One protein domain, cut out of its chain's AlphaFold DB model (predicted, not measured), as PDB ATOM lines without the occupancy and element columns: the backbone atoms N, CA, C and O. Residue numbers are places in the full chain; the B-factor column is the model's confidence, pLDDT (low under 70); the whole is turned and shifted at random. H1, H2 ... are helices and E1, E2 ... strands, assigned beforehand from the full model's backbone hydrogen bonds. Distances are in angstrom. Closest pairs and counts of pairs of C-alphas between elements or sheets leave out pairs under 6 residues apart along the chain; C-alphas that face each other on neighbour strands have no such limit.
ATOM      1  N   ILE A   5     192.181 214.087 210.288       92.50
ATOM      2  CA  ILE A   5     191.914 213.323 209.067       92.50
ATOM      3  C   ILE A   5     190.853 214.043 208.229       92.50
ATOM      4  O   ILE A   5     189.828 214.490 208.747       92.50
ATOM      5  N   ASN A   6     191.112 214.153 206.927       95.31
ATOM      6  CA  ASN A   6     190.200 214.743 205.954       95.31
ATOM      7  C   ASN A   6     189.737 213.640 205.002       95.31
ATOM      8  O   ASN A   6     190.560 213.004 204.347       95.31
ATOM      9  N   LEU A   7     188.427 213.413 204.926       95.75
ATOM     10  CA  LEU A   7     187.821 212.383 204.089       95.75
ATOM     11  C   LEU A   7     186.961 213.053 203.021       95.75
ATOM     12  O   LEU A   7     185.946 213.667 203.339       95.75
ATOM     13  N   LYS A   8     187.364 212.909 201.759       96.88
ATOM     14  CA  LYS A   8     186.625 213.406 200.594       96.88
ATOM     15  C   LYS A   8     186.158 212.236 199.750       96.88
ATOM     16  O   LYS A   8     186.962 211.364 199.431       96.88
ATOM     17  N   ASN A   9     184.873 212.226 199.401       96.88
ATOM     18  CA  ASN A   9     184.218 211.157 198.643       96.88
ATOM     19  C   ASN A   9     184.537 209.752 199.194       96.88
ATOM     20  O   ASN A   9     184.773 208.806 198.446       96.88
ATOM     21  N   PHE A  10     184.578 209.620 200.520       96.38
ATOM     22  CA  PHE A  10     184.939 208.381 201.193       96.38
ATOM     23  C   PHE A  10     183.692 207.710 201.757       96.38
ATOM     24  O   PHE A  10     183.175 208.098 202.810       96.38
ATOM     25  N   LYS A  11     183.227 206.664 201.066       94.38
ATOM     26  CA  LYS A  11     182.006 205.927 201.420       94.38
ATOM     27  C   LYS A  11     180.828 206.893 201.596       94.38
ATOM     28  O   LYS A  11     180.434 207.555 200.646       94.38
ATOM     29  N   SER A  12     180.284 206.988 202.807       90.88
ATOM     30  CA  SER A  12     179.148 207.846 203.140       90.88
ATOM     31  C   SER A  12     179.513 209.326 203.334       90.88
ATOM     32  O   SER A  12     178.613 210.143 203.495       90.88
ATOM     33  N   PHE A  13     180.800 209.696 203.363       95.31
ATOM     34  CA  PHE A  13     181.233 211.083 203.553       95.31
ATOM     35  C   PHE A  13     181.583 211.756 202.224       95.31
ATOM     36  O   PHE A  13     182.511 211.338 201.534       95.31
ATOM     37  N   LYS A  14     180.876 212.845 201.902       95.94
ATOM     38  CA  LYS A  14     181.193 213.712 200.756       95.94
ATOM     39  C   LYS A  14     182.444 214.553 201.025       95.94
ATOM     40  O   LYS A  14     183.387 214.512 200.244       95.94
ATOM     41  N   ASP A  15     182.459 215.274 202.143       96.81
ATOM     42  CA  ASP A  15     183.619 216.017 202.640       96.81
ATOM     43  C   ASP A  15     183.484 216.155 204.161       96.81
ATOM     44  O   ASP A  15     182.513 216.740 204.646       96.81
ATOM     45  N   VAL A  16     184.399 215.553 204.921       95.50
ATOM     46  CA  VAL A  16     184.418 215.675 206.382       95.50
ATOM     47  C   VAL A  16     185.845 215.835 206.889       95.50
ATOM     48  O   VAL A  16     186.773 215.163 206.434       95.50
ATOM     49  N   ARG A  17     186.010 216.713 207.879       95.12
ATOM     50  CA  ARG A  17     187.262 216.922 208.605       95.12
ATOM     51  C   ARG A  17     187.061 216.536 210.061       95.12
ATOM     52  O   ARG A  17     186.178 217.073 210.724       95.12
ATOM     53  N   ILE A  18     187.882 215.613 210.548       92.94
ATOM     54  CA  ILE A  18     187.859 215.155 211.939       92.94
ATOM     55  C   ILE A  18     189.152 215.622 212.589       92.94
ATOM     56  O   ILE A  18     190.229 215.103 212.291       92.94
ATOM     57  N   ASP A  19     189.022 216.613 213.465       91.81
ATOM     58  CA  ASP A  19     190.130 217.187 214.216       91.81
ATOM     59  C   ASP A  19     190.291 216.467 215.565       91.81
ATOM     60  O   ASP A  19     189.386 216.427 216.404       91.81
ATOM     61  N   LEU A  20     191.457 215.859 215.747       90.62
ATOM     62  CA  LEU A  20     191.883 215.117 216.929       90.62
ATOM     63  C   LEU A  20     192.959 215.881 217.717       90.62
ATOM     64  O   LEU A  20     193.615 215.290 218.578       90.62
ATOM     65  N   SER A  21     193.163 217.171 217.444       89.19
ATOM     66  CA  SER A  21     194.106 218.011 218.178       89.19
ATOM     67  C   SER A  21     193.582 218.399 219.567       89.19
ATOM     68  O   SER A  21     192.391 218.613 219.811       89.19
ATOM     69  N   ALA A  22     194.496 218.434 220.525       85.19
ATOM     70  CA  ALA A  22     194.363 219.013 221.847       85.19
ATOM     71  C   ALA A  22     194.864 220.471 221.822       85.19
ATOM     72  O   ALA A  22     195.125 221.054 220.768       85.19
ATOM     73  N   LYS A  23     195.019 221.089 223.000       82.81
ATOM     74  CA  LYS A  23     195.654 222.413 223.101       82.81
ATOM     75  C   LYS A  23     197.080 222.356 222.533       82.81
ATOM     76  O   LYS A  23     197.738 221.326 222.623       82.81
ATOM     77  N   LYS A  24     197.557 223.478 221.983       80.81
ATOM     78  CA  LYS A  24     198.915 223.620 221.416       80.81
ATOM     79  C   LYS A  24     199.240 222.657 220.260       80.81
ATOM     80  O   LYS A  24     200.403 222.343 220.046       80.81
ATOM     81  N   ASN A  25     198.240 222.236 219.478       74.69
ATOM     82  CA  ASN A  25     198.436 221.402 218.282       74.69
ATOM     83  C   ASN A  25     198.977 219.983 218.566       74.69
ATOM     84  O   ASN A  25     199.441 219.296 217.657       74.69
ATOM     85  N   GLU A  26     198.906 219.524 219.815       85.62
ATOM     86  CA  GLU A  26     199.254 218.153 220.194       85.62
ATOM     87  C   GLU A  26     198.100 217.198 219.873       85.62
ATOM     88  O   GLU A  26     196.950 217.612 219.811       85.62
ATOM     89  N   ALA A  27     198.355 215.904 219.686       86.12
ATOM     90  CA  ALA A  27     197.273 214.939 219.497       86.12
ATOM     91  C   ALA A  27     196.572 214.615 220.829       86.12
ATOM     92  O   ALA A  27     197.220 214.441 221.865       86.12
ATOM     93  N   LYS A  28     195.237 214.493 220.814       86.75
ATOM     94  CA  LYS A  28     194.470 214.043 221.985       86.75
ATOM     95  C   LYS A  28     194.908 212.637 222.398       86.75
ATOM     96  O   LYS A  28     195.002 211.740 221.568       86.75
ATOM     97  N   LYS A  29     195.086 212.431 223.708       87.25
ATOM     98  CA  LYS A  29     195.390 211.112 224.297       87.25
ATOM     99  C   LYS A  29     194.230 210.116 224.160       87.25
ATOM    100  O   LYS A  29     194.460 208.915 224.142       87.25
ATOM    101  N   LEU A  30     192.995 210.618 224.074       89.44
ATOM    102  CA  LEU A  30     191.785 209.825 223.883       89.44
ATOM    103  C   LEU A  30     190.796 210.594 223.003       89.44
ATOM    104  O   LEU A  30     190.527 211.774 223.239       89.44
ATOM    105  N   ALA A  31     190.228 209.903 222.020       89.19
ATOM    106  CA  ALA A  31     189.113 210.378 221.214       89.19
ATOM    107  C   ALA A  31     188.007 209.319 221.223       89.19
ATOM    108  O   ALA A  31     188.276 208.134 221.030       89.19
ATOM    109  N   VAL A  32     186.766 209.749 221.446       91.44
ATOM    110  CA  VAL A  32     185.594 208.867 221.496       91.44
ATOM    111  C   VAL A  32     184.676 209.217 220.331       91.44
ATOM    112  O   VAL A  32     184.253 210.363 220.198       91.44
ATOM    113  N   VAL A  33     184.364 208.229 219.492       91.94
ATOM    114  CA  VAL A  33     183.430 208.370 218.365       91.94
ATOM    115  C   VAL A  33     182.086 207.766 218.770       91.94
ATOM    116  O   VAL A  33     181.965 206.551 218.904       91.94
ATOM    117  N   TYR A  34     181.071 208.608 218.958       94.56
ATOM    118  CA  TYR A  34     179.726 208.212 219.389       94.56
ATOM    119  C   TYR A  34     178.644 208.894 218.537       94.56
ATOM    120  O   TYR A  34     178.932 209.812 217.773       94.56
ATOM    121  N   GLY A  35     177.404 208.402 218.607       94.56
ATOM    122  CA  GLY A  35     176.282 208.886 217.789       94.56
ATOM    123  C   GLY A  35     175.270 207.791 217.450       94.56
ATOM    124  O   GLY A  35     175.468 206.627 217.807       94.56
ATOM    125  N   ILE A  36     174.202 208.139 216.731       96.50
ATOM    126  CA  ILE A  36     173.127 207.210 216.333       96.50
ATOM    127  C   ILE A  36     173.581 206.182 215.285       96.50
ATOM    128  O   ILE A  36     174.607 206.342 214.617       96.50
ATOM    129  N   ASN A  37     172.838 205.088 215.132       95.38
ATOM    130  CA  ASN A  37     173.094 204.125 214.058       95.38
ATOM    131  C   ASN A  37     172.959 204.805 212.688       95.38
ATOM    132  O   ASN A  37     172.113 205.669 212.497       95.38
ATOM    133  N   GLY A  38     173.852 204.463 211.758       92.25
ATOM    134  CA  GLY A  38     173.916 205.119 210.448       92.25
ATOM    135  C   GLY A  38     174.641 206.472 210.420       92.25
ATOM    136  O   GLY A  38     174.914 206.968 209.334       92.25
ATOM    137  N   SER A  39     175.070 207.039 211.558       92.44
ATOM    138  CA  SER A  39     175.755 208.349 211.593       92.44
ATOM    139  C   SER A  39     177.193 208.357 211.038       92.44
ATOM    140  O   SER A  39     177.902 209.349 211.175       92.44
ATOM    141  N   GLY A  40     177.669 207.245 210.470       93.44
ATOM    142  CA  GLY A  40     179.014 207.146 209.893       93.44
ATOM    143  C   GLY A  40     180.135 206.765 210.868       93.44
ATOM    144  O   GLY A  40     181.296 206.790 210.473       93.44
ATOM    145  N   LYS A  41     179.835 206.345 212.109       95.19
ATOM    146  CA  LYS A  41     180.862 205.886 213.077       95.19
ATOM    147  C   LYS A  41     181.754 204.780 212.499       95.19
ATOM    148  O   LYS A  41     182.975 204.886 212.529       95.19
ATOM    149  N   THR A  42     181.141 203.755 211.902       95.94
ATOM    150  CA  THR A  42     181.859 202.656 211.238       95.94
ATOM    151  C   THR A  42     182.705 203.159 210.068       95.94
ATOM    152  O   THR A  42     183.826 202.692 209.886       95.94
ATOM    153  N   THR A  43     182.214 204.148 209.312       95.75
ATOM    154  CA  THR A  43     182.964 204.777 208.216       95.75
ATOM    155  C   THR A  43     184.247 205.433 208.727       95.75
ATOM    156  O   THR A  43     185.301 205.242 208.125       95.75
ATOM    157  N   ILE A  44     184.190 206.139 209.861       94.69
ATOM    158  CA  ILE A  44     185.371 206.755 210.489       94.69
ATOM    159  C   ILE A  44     186.393 205.678 210.872       94.69
ATOM    160  O   ILE A  44     187.551 205.768 210.470       94.69
ATOM    161  N   THR A  45     185.973 204.621 211.574       93.38
ATOM    162  CA  THR A  45     186.870 203.513 211.951       93.38
ATOM    163  C   THR A  45     187.513 202.857 210.728       93.38
ATOM    164  O   THR A  45     188.703 202.545 210.731       93.38
ATOM    165  N   GLN A  46     186.749 202.684 209.648       95.38
ATOM    166  CA  GLN A  46     187.250 202.115 208.398       95.38
ATOM    167  C   GLN A  46     188.283 203.011 207.704       95.38
ATOM    168  O   GLN A  46     189.184 202.477 207.063       95.38
ATOM    169  N   ALA A  47     188.188 204.338 207.831       94.94
ATOM    170  CA  ALA A  47     189.204 205.248 207.308       94.94
ATOM    171  C   ALA A  47     190.553 205.061 208.019       94.94
ATOM    172  O   ALA A  47     191.585 204.940 207.361       94.94
ATOM    173  N   PHE A  48     190.547 204.951 209.352       92.19
ATOM    174  CA  PHE A  48     191.765 204.670 210.122       92.19
ATOM    175  C   PHE A  48     192.329 203.278 209.834       92.19
ATOM    176  O   PHE A  48     193.543 203.121 209.716       92.19
ATOM    177  N   LEU A  49     191.465 202.271 209.670       93.94
ATOM    178  CA  LEU A  49     191.898 200.931 209.274       93.94
ATOM    179  C   LEU A  49     192.564 200.934 207.892       93.94
ATOM    180  O   LEU A  49     193.584 200.274 207.711       93.94
ATOM    181  N   LEU A  50     192.002 201.669 206.930       94.12
ATOM    182  CA  LEU A  50     192.599 201.821 205.608       94.12
ATOM    183  C   LEU A  50     193.976 202.481 205.710       94.12
ATOM    184  O   LEU A  50     194.936 201.932 205.184       94.12
ATOM    185  N   LEU A  51     194.080 203.595 206.439       91.31
ATOM    186  CA  LEU A  51     195.349 204.294 206.643       91.31
ATOM    187  C   LEU A  51     196.413 203.368 207.248       91.31
ATOM    188  O   LEU A  51     197.525 203.299 206.732       91.31
ATOM    189  N   LYS A  52     196.052 202.615 208.295       91.31
ATOM    190  CA  LYS A  52     196.931 201.621 208.921       91.31
ATOM    191  C   LYS A  52     197.423 200.597 207.895       91.31
ATOM    192  O   LYS A  52     198.626 200.424 207.748       91.31
ATOM    193  N   ARG A  53     196.510 199.981 207.139       92.81
ATOM    194  CA  ARG A  53     196.856 198.976 206.121       92.81
ATOM    195  C   ARG A  53     197.742 199.538 205.017       92.81
ATOM    196  O   ARG A  53     198.622 198.838 204.531       92.81
ATOM    197  N   THR A  54     197.512 200.781 204.599       89.00
ATOM    198  CA  THR A  54     198.345 201.441 203.589       89.00
ATOM    199  C   THR A  54     199.771 201.629 204.093       89.00
ATOM    200  O   THR A  54     200.701 201.291 203.366       89.00
ATOM    201  N   ILE A  55     199.944 202.097 205.334       86.44
ATOM    202  CA  ILE A  55     201.268 202.246 205.956       86.44
ATOM    203  C   ILE A  55     201.953 200.881 206.078       86.44
ATOM    204  O   ILE A  55     203.065 200.725 205.585       86.44
ATOM    205  N   GLU A  56     201.262 199.873 206.616       86.50
ATOM    206  CA  GLU A  56     201.791 198.503 206.737       86.50
ATOM    207  C   GLU A  56     202.205 197.931 205.372       86.50
ATOM    208  O   GLU A  56     203.263 197.323 205.232       86.50
ATOM    209  N   THR A  57     201.405 198.166 204.327       89.12
ATOM    210  CA  THR A  57     201.741 197.727 202.965       89.12
ATOM    211  C   THR A  57     202.999 198.425 202.452       89.12
ATOM    212  O   THR A  57     203.817 197.795 201.788       89.12
ATOM    213  N   MET A  58     203.177 199.718 202.735       81.69
ATOM    214  CA  MET A  58     204.384 200.452 202.344       81.69
ATOM    215  C   MET A  58     205.625 199.963 203.096       81.69
ATOM    216  O   MET A  58     206.671 199.812 202.471       81.69
ATOM    217  N   GLU A  59     205.511 199.663 204.390       82.31
ATOM    218  CA  GLU A  59     206.604 199.100 205.195       82.31
ATOM    219  C   GLU A  59     207.024 197.719 204.684       82.31
ATOM    220  O   GLU A  59     208.205 197.492 204.423       82.31
ATOM    221  N   VAL A  60     206.063 196.822 204.441       75.06
ATOM    222  CA  VAL A  60     206.334 195.494 203.866       75.06
ATOM    223  C   VAL A  60     206.989 195.612 202.490       75.06
ATOM    224  O   VAL A  60     207.906 194.853 202.183       75.06
ATOM    225  N   ARG A  61     206.565 196.577 201.664       72.75
ATOM    226  CA  ARG A  61     207.212 196.850 200.371       72.75
ATOM    227  C   ARG A  61     208.644 197.352 200.538       72.75
ATOM    228  O   ARG A  61     209.488 196.951 199.750       72.75
ATOM    229  N   GLY A  62     208.918 198.186 201.540       79.12
ATOM    230  CA  GLY A  62     210.272 198.635 201.869       79.12
ATOM    231  C   GLY A  62     211.181 197.462 202.223       79.12
ATOM    232  O   GLY A  62     212.185 197.251 201.555       79.12
ATOM    233  N   VAL A  63     210.754 196.627 203.174       72.69
ATOM    234  CA  VAL A  63     211.495 195.418 203.573       72.69
ATOM    235  C   VAL A  63     211.697 194.471 202.390       72.69
ATOM    236  O   VAL A  63     212.786 193.935 202.209       72.69
ATOM    237  N   LEU A  64     210.675 194.269 201.552       72.12
ATOM    238  CA  LEU A  64     210.802 193.439 200.355       72.12
ATOM    239  C   LEU A  64     211.825 194.013 199.367       72.12
ATOM    240  O   LEU A  64     212.614 193.251 198.820       72.12
ATOM    241  N   ASN A  65     211.828 195.327 199.144       77.19
ATOM    242  CA  ASN A  65     212.814 195.972 198.280       77.19
ATOM    243  C   ASN A  65     214.230 195.828 198.853       77.19
ATOM    244  O   ASN A  65     215.134 195.442 198.123       77.19
ATOM    245  N   ASP A  66     214.411 196.040 200.156       78.06
ATOM    246  CA  ASP A  66     215.714 195.894 200.814       78.06
ATOM    247  C   ASP A  66     216.241 194.449 200.755       78.06
ATOM    248  O   ASP A  66     217.446 194.229 200.617       78.06
ATOM    249  N   LEU A  67     215.341 193.459 200.816       68.50
ATOM    250  CA  LEU A  67     215.666 192.051 200.580       68.50
ATOM    251  C   LEU A  67     216.062 191.801 199.117       68.50
ATOM    252  O   LEU A  67     217.056 191.126 198.869       68.50
ATOM    253  N   LEU A  68     215.306 192.330 198.147       71.81
ATOM    254  CA  LEU A  68     215.607 192.191 196.713       71.81
ATOM    255  C   LEU A  68     216.928 192.858 196.308       71.81
ATOM    256  O   LEU A  68     217.569 192.365 195.379       71.81
ATOM    257  N   ASP A  69     217.305 193.931 197.005       77.75
ATOM    258  CA  ASP A  69     218.535 194.699 196.807       77.75
ATOM    259  C   ASP A  69     219.726 194.158 197.632       77.75
ATOM    260  O   ASP A  69     220.771 194.807 197.677       77.75
ATOM    261  N   GLU A  70     219.578 193.001 198.299       66.75
ATOM    262  CA  GLU A  70     220.619 192.327 199.106       66.75
ATOM    263  C   GLU A  70     221.205 193.196 200.246       66.75
ATOM    264  O   GLU A  70     222.305 192.955 200.743       66.75
ATOM    265  N   LYS A  71     220.472 194.225 200.703       63.16
ATOM    266  CA  LYS A  71     220.941 195.162 201.749       63.16
ATOM    267  C   LYS A  71     220.739 194.660 203.174       63.16
ATOM    268  O   LYS A  71     221.291 195.226 204.117       63.16
ATOM    269  N   ILE A  72     219.931 193.625 203.340       61.75
ATOM    270  CA  ILE A  72     219.719 192.924 204.604       61.75
ATOM    271  C   ILE A  72     220.481 191.612 204.464       61.75
ATOM    272  O   ILE A  72     220.199 190.905 203.510       61.75
ATOM    273  N   THR A  73     221.386 191.264 205.381       59.41
ATOM    274  CA  THR A  73     221.923 189.898 205.539       59.41
ATOM    275  C   THR A  73     221.168 189.210 206.682       59.41
ATOM    276  O   THR A  73     220.838 189.879 207.669       59.41
ATOM    277  N   PRO A  74     220.801 187.916 206.604       61.34
ATOM    278  CA  PRO A  74     220.088 187.262 207.682       61.34
ATOM    279  C   PRO A  74     221.088 186.922 208.787       61.34
ATOM    280  O   PRO A  74     222.296 186.854 208.547       61.34
ATOM    281  N   PRO A  75     220.587 186.606 209.985       64.56
ATOM    282  CA  PRO A  75     221.378 185.874 210.965       64.56
ATOM    283  C   PRO A  75     221.968 184.602 210.331       64.56
ATOM    284  O   PRO A  75     221.282 183.937 209.553       64.56
ATOM    285  N   GLU A  76     223.211 184.251 210.671       64.62
ATOM    286  CA  GLU A  76     223.937 183.115 210.068       64.62
ATOM    287  C   GLU A  76     223.185 181.771 210.181       64.62
ATOM    288  O   GLU A  76     223.342 180.903 209.327       64.62
ATOM    289  N   ASP A  77     222.292 181.636 211.168       70.38
ATOM    290  CA  ASP A  77     221.509 180.424 211.453       70.38
ATOM    291  C   ASP A  77     220.221 180.278 210.615       70.38
ATOM    292  O   ASP A  77     219.370 179.427 210.901       70.38
ATOM    293  N   PHE A  78     220.009 181.116 209.596       66.94
ATOM    294  CA  PHE A  78     218.795 181.045 208.784       66.94
ATOM    295  C   PHE A  78     218.806 179.791 207.876       66.94
ATOM    296  O   PHE A  78     219.753 179.592 207.114       66.94
ATOM    297  N   PRO A  79     217.750 178.946 207.880       65.56
ATOM    298  CA  PRO A  79     217.754 177.627 207.226       65.56
ATOM    299  C   PRO A  79     217.843 177.666 205.691       65.56
ATOM    300  O   PRO A  79     218.026 176.632 205.050       65.56
ATOM    301  N   PHE A  80     217.715 178.850 205.088       64.38
ATOM    302  CA  PHE A  80     217.821 179.071 203.650       64.38
ATOM    303  C   PHE A  80     218.726 180.274 203.374       64.38
ATOM    304  O   PHE A  80     218.558 181.333 203.974       64.38
ATOM    305  N   LYS A  81     219.658 180.137 202.422       71.38
ATOM    306  CA  LYS A  81     220.441 181.278 201.925       71.38
ATOM    307  C   LYS A  81     219.506 182.308 201.281       71.38
ATOM    308  O   LYS A  81     218.552 181.925 200.600       71.38
ATOM    309  N   GLN A  82     219.797 183.596 201.460       67.88
ATOM    310  CA  GLN A  82     218.962 184.696 200.954       67.88
ATOM    311  C   GLN A  82     218.672 184.585 199.473       67.88
ATOM    312  O   GLN A  82     217.513 184.641 199.066       67.88
ATOM    313  N   ASP A  83     219.712 184.336 198.690       67.50
ATOM    314  CA  ASP A  83     219.653 184.275 197.234       67.50
ATOM    315  C   ASP A  83     218.622 183.243 196.758       67.50
ATOM    316  O   ASP A  83     217.890 183.474 195.796       67.50
ATOM    317  N   VAL A  84     218.493 182.124 197.484       74.69
ATOM    318  CA  VAL A  84     217.532 181.056 197.180       74.69
ATOM    319  C   VAL A  84     216.099 181.519 197.453       74.69
ATOM    320  O   VAL A  84     215.212 181.304 196.625       74.69
ATOM    321  N   MET A  85     215.856 182.199 198.577       73.25
ATOM    322  CA  MET A  85     214.532 182.755 198.886       73.25
ATOM    323  C   MET A  85     214.139 183.868 197.907       73.25
ATOM    324  O   MET A  85     212.992 183.914 197.455       73.25
ATOM    325  N   LEU A  86     215.089 184.728 197.533       73.31
ATOM    326  CA  LEU A  86     214.889 185.802 196.560       73.31
ATOM    327  C   LEU A  86     214.564 185.253 195.171       73.31
ATOM    328  O   LEU A  86     213.645 185.750 194.520       73.31
ATOM    329  N   GLN A  87     215.250 184.197 194.726       72.88
ATOM    330  CA  GLN A  87     214.925 183.524 193.465       72.88
ATOM    331  C   GLN A  87     213.526 182.897 193.487       72.88
ATOM    332  O   GLN A  87     212.781 183.032 192.511       72.88
ATOM    333  N   MET A  88     213.129 182.259 194.593       75.38
ATOM    334  CA  MET A  88     211.780 181.697 194.731       75.38
ATOM    335  C   MET A  88     210.695 182.783 194.694       75.38
ATOM    336  O   MET A  88     209.679 182.605 194.018       75.38
ATOM    337  N   LEU A  89     210.911 183.917 195.368       76.00
ATOM    338  CA  LEU A  89     209.998 185.065 195.345       76.00
ATOM    339  C   LEU A  89     209.899 185.685 193.944       76.00
ATOM    340  O   LEU A  89     208.788 185.857 193.443       76.00
ATOM    341  N   LYS A  90     211.032 185.948 193.278       73.50
ATOM    342  CA  LYS A  90     211.077 186.488 191.904       73.50
ATOM    343  C   LYS A  90     210.352 185.576 190.912       73.50
ATOM    344  O   LYS A  90     209.543 186.050 190.121       73.50
ATOM    345  N   THR A  91     210.577 184.265 190.997       79.62
ATOM    346  CA  THR A  91     209.920 183.274 190.126       79.62
ATOM    347  C   THR A  91     208.403 183.269 190.321       79.62
ATOM    348  O   THR A  91     207.652 183.244 189.349       79.62
ATOM    349  N   ARG A  92     207.926 183.339 191.571       72.62
ATOM    350  CA  ARG A  92     206.484 183.381 191.863       72.62
ATOM    351  C   ARG A  92     205.824 184.690 191.435       72.62
ATOM    352  O   ARG A  92     204.672 184.656 191.021       72.62
ATOM    353  N   LEU A  93     206.535 185.815 191.522       72.12
ATOM    354  CA  LEU A  93     206.038 187.115 191.066       72.12
ATOM    355  C   LEU A  93     205.962 187.196 189.533       72.12
ATOM    356  O   LEU A  93     204.960 187.672 189.010       72.12
ATOM    357  N   ASN A  94     206.963 186.680 188.811       70.50
ATOM    358  CA  ASN A  94     206.955 186.674 187.343       70.50
ATOM    359  C   ASN A  94     205.928 185.701 186.747       70.50
ATOM    360  O   ASN A  94     205.363 185.985 185.697       70.50
ATOM    361  N   ASN A  95     205.647 184.581 187.417       67.94
ATOM    362  CA  ASN A  95     204.699 183.575 186.923       67.94
ATOM    363  C   ASN A  95     203.220 183.918 187.196       67.94
ATOM    364  O   ASN A  95     202.346 183.111 186.892       67.94
ATOM    365  N   GLY A  96     202.934 185.073 187.807       56.12
ATOM    366  CA  GLY A  96     201.577 185.560 188.077       56.12
ATOM    367  C   GLY A  96     201.049 186.599 187.080       56.12
ATOM    368  O   GLY A  96     200.037 187.227 187.389       56.12
TER     369      GLY A  96
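Overview. This is residues 5 to 96 of the 97 residues of the protein "AAA_15 domain-containing protein" of Ruminococcus sp. AF21-3 (UniProt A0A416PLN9). A two-stranded hairpin, E1 and E2, sits beside the first part of long helix H1, and past its far end shorter helix H2 folds back steeply. The printed part has 92 residues, two named strands then two named helices, an antiparallel sheet E1 - E2, class mixed. It is extended: radius of gyration of the C-alphas 21.0 A, spans 55 by 35 by 19 A.

Arrangement. Begin at the hairpin of E1, residues 5 to 10, and E2, residues 13 to 19, where N 7 and O 16 are within hydrogen-bond range at 2.8 A. The closest C-alphas of E1 and H1, residues 41 to 68, are Leu 7 and Ala 47, 7.9 A apart. H1 and H2, residues 82 to 94, are close but not clearly touching, closest at the C-alphas of Leu 68 and Leu 86, 6.4 A; they run opposite ways at a steep tilt of 57 degrees. In both, every O i to N i+4 pair is within hydrogen-bond range.

Along the chain. Find C-alpha 41 at (180.862, 205.886, 213.077); H1 runs 40.8 A from there. H2, 18.3 A, ends at C-alpha 94 (206.955, 186.674, 187.343). E1 measures 11.6 A, E2 15.2 A.

Size, cuts and confidence. The printed part has no cut. The links E2 to H1 and H1 to H2 are long. Look for pLDDT under 70 at residues 70 to 76, among others.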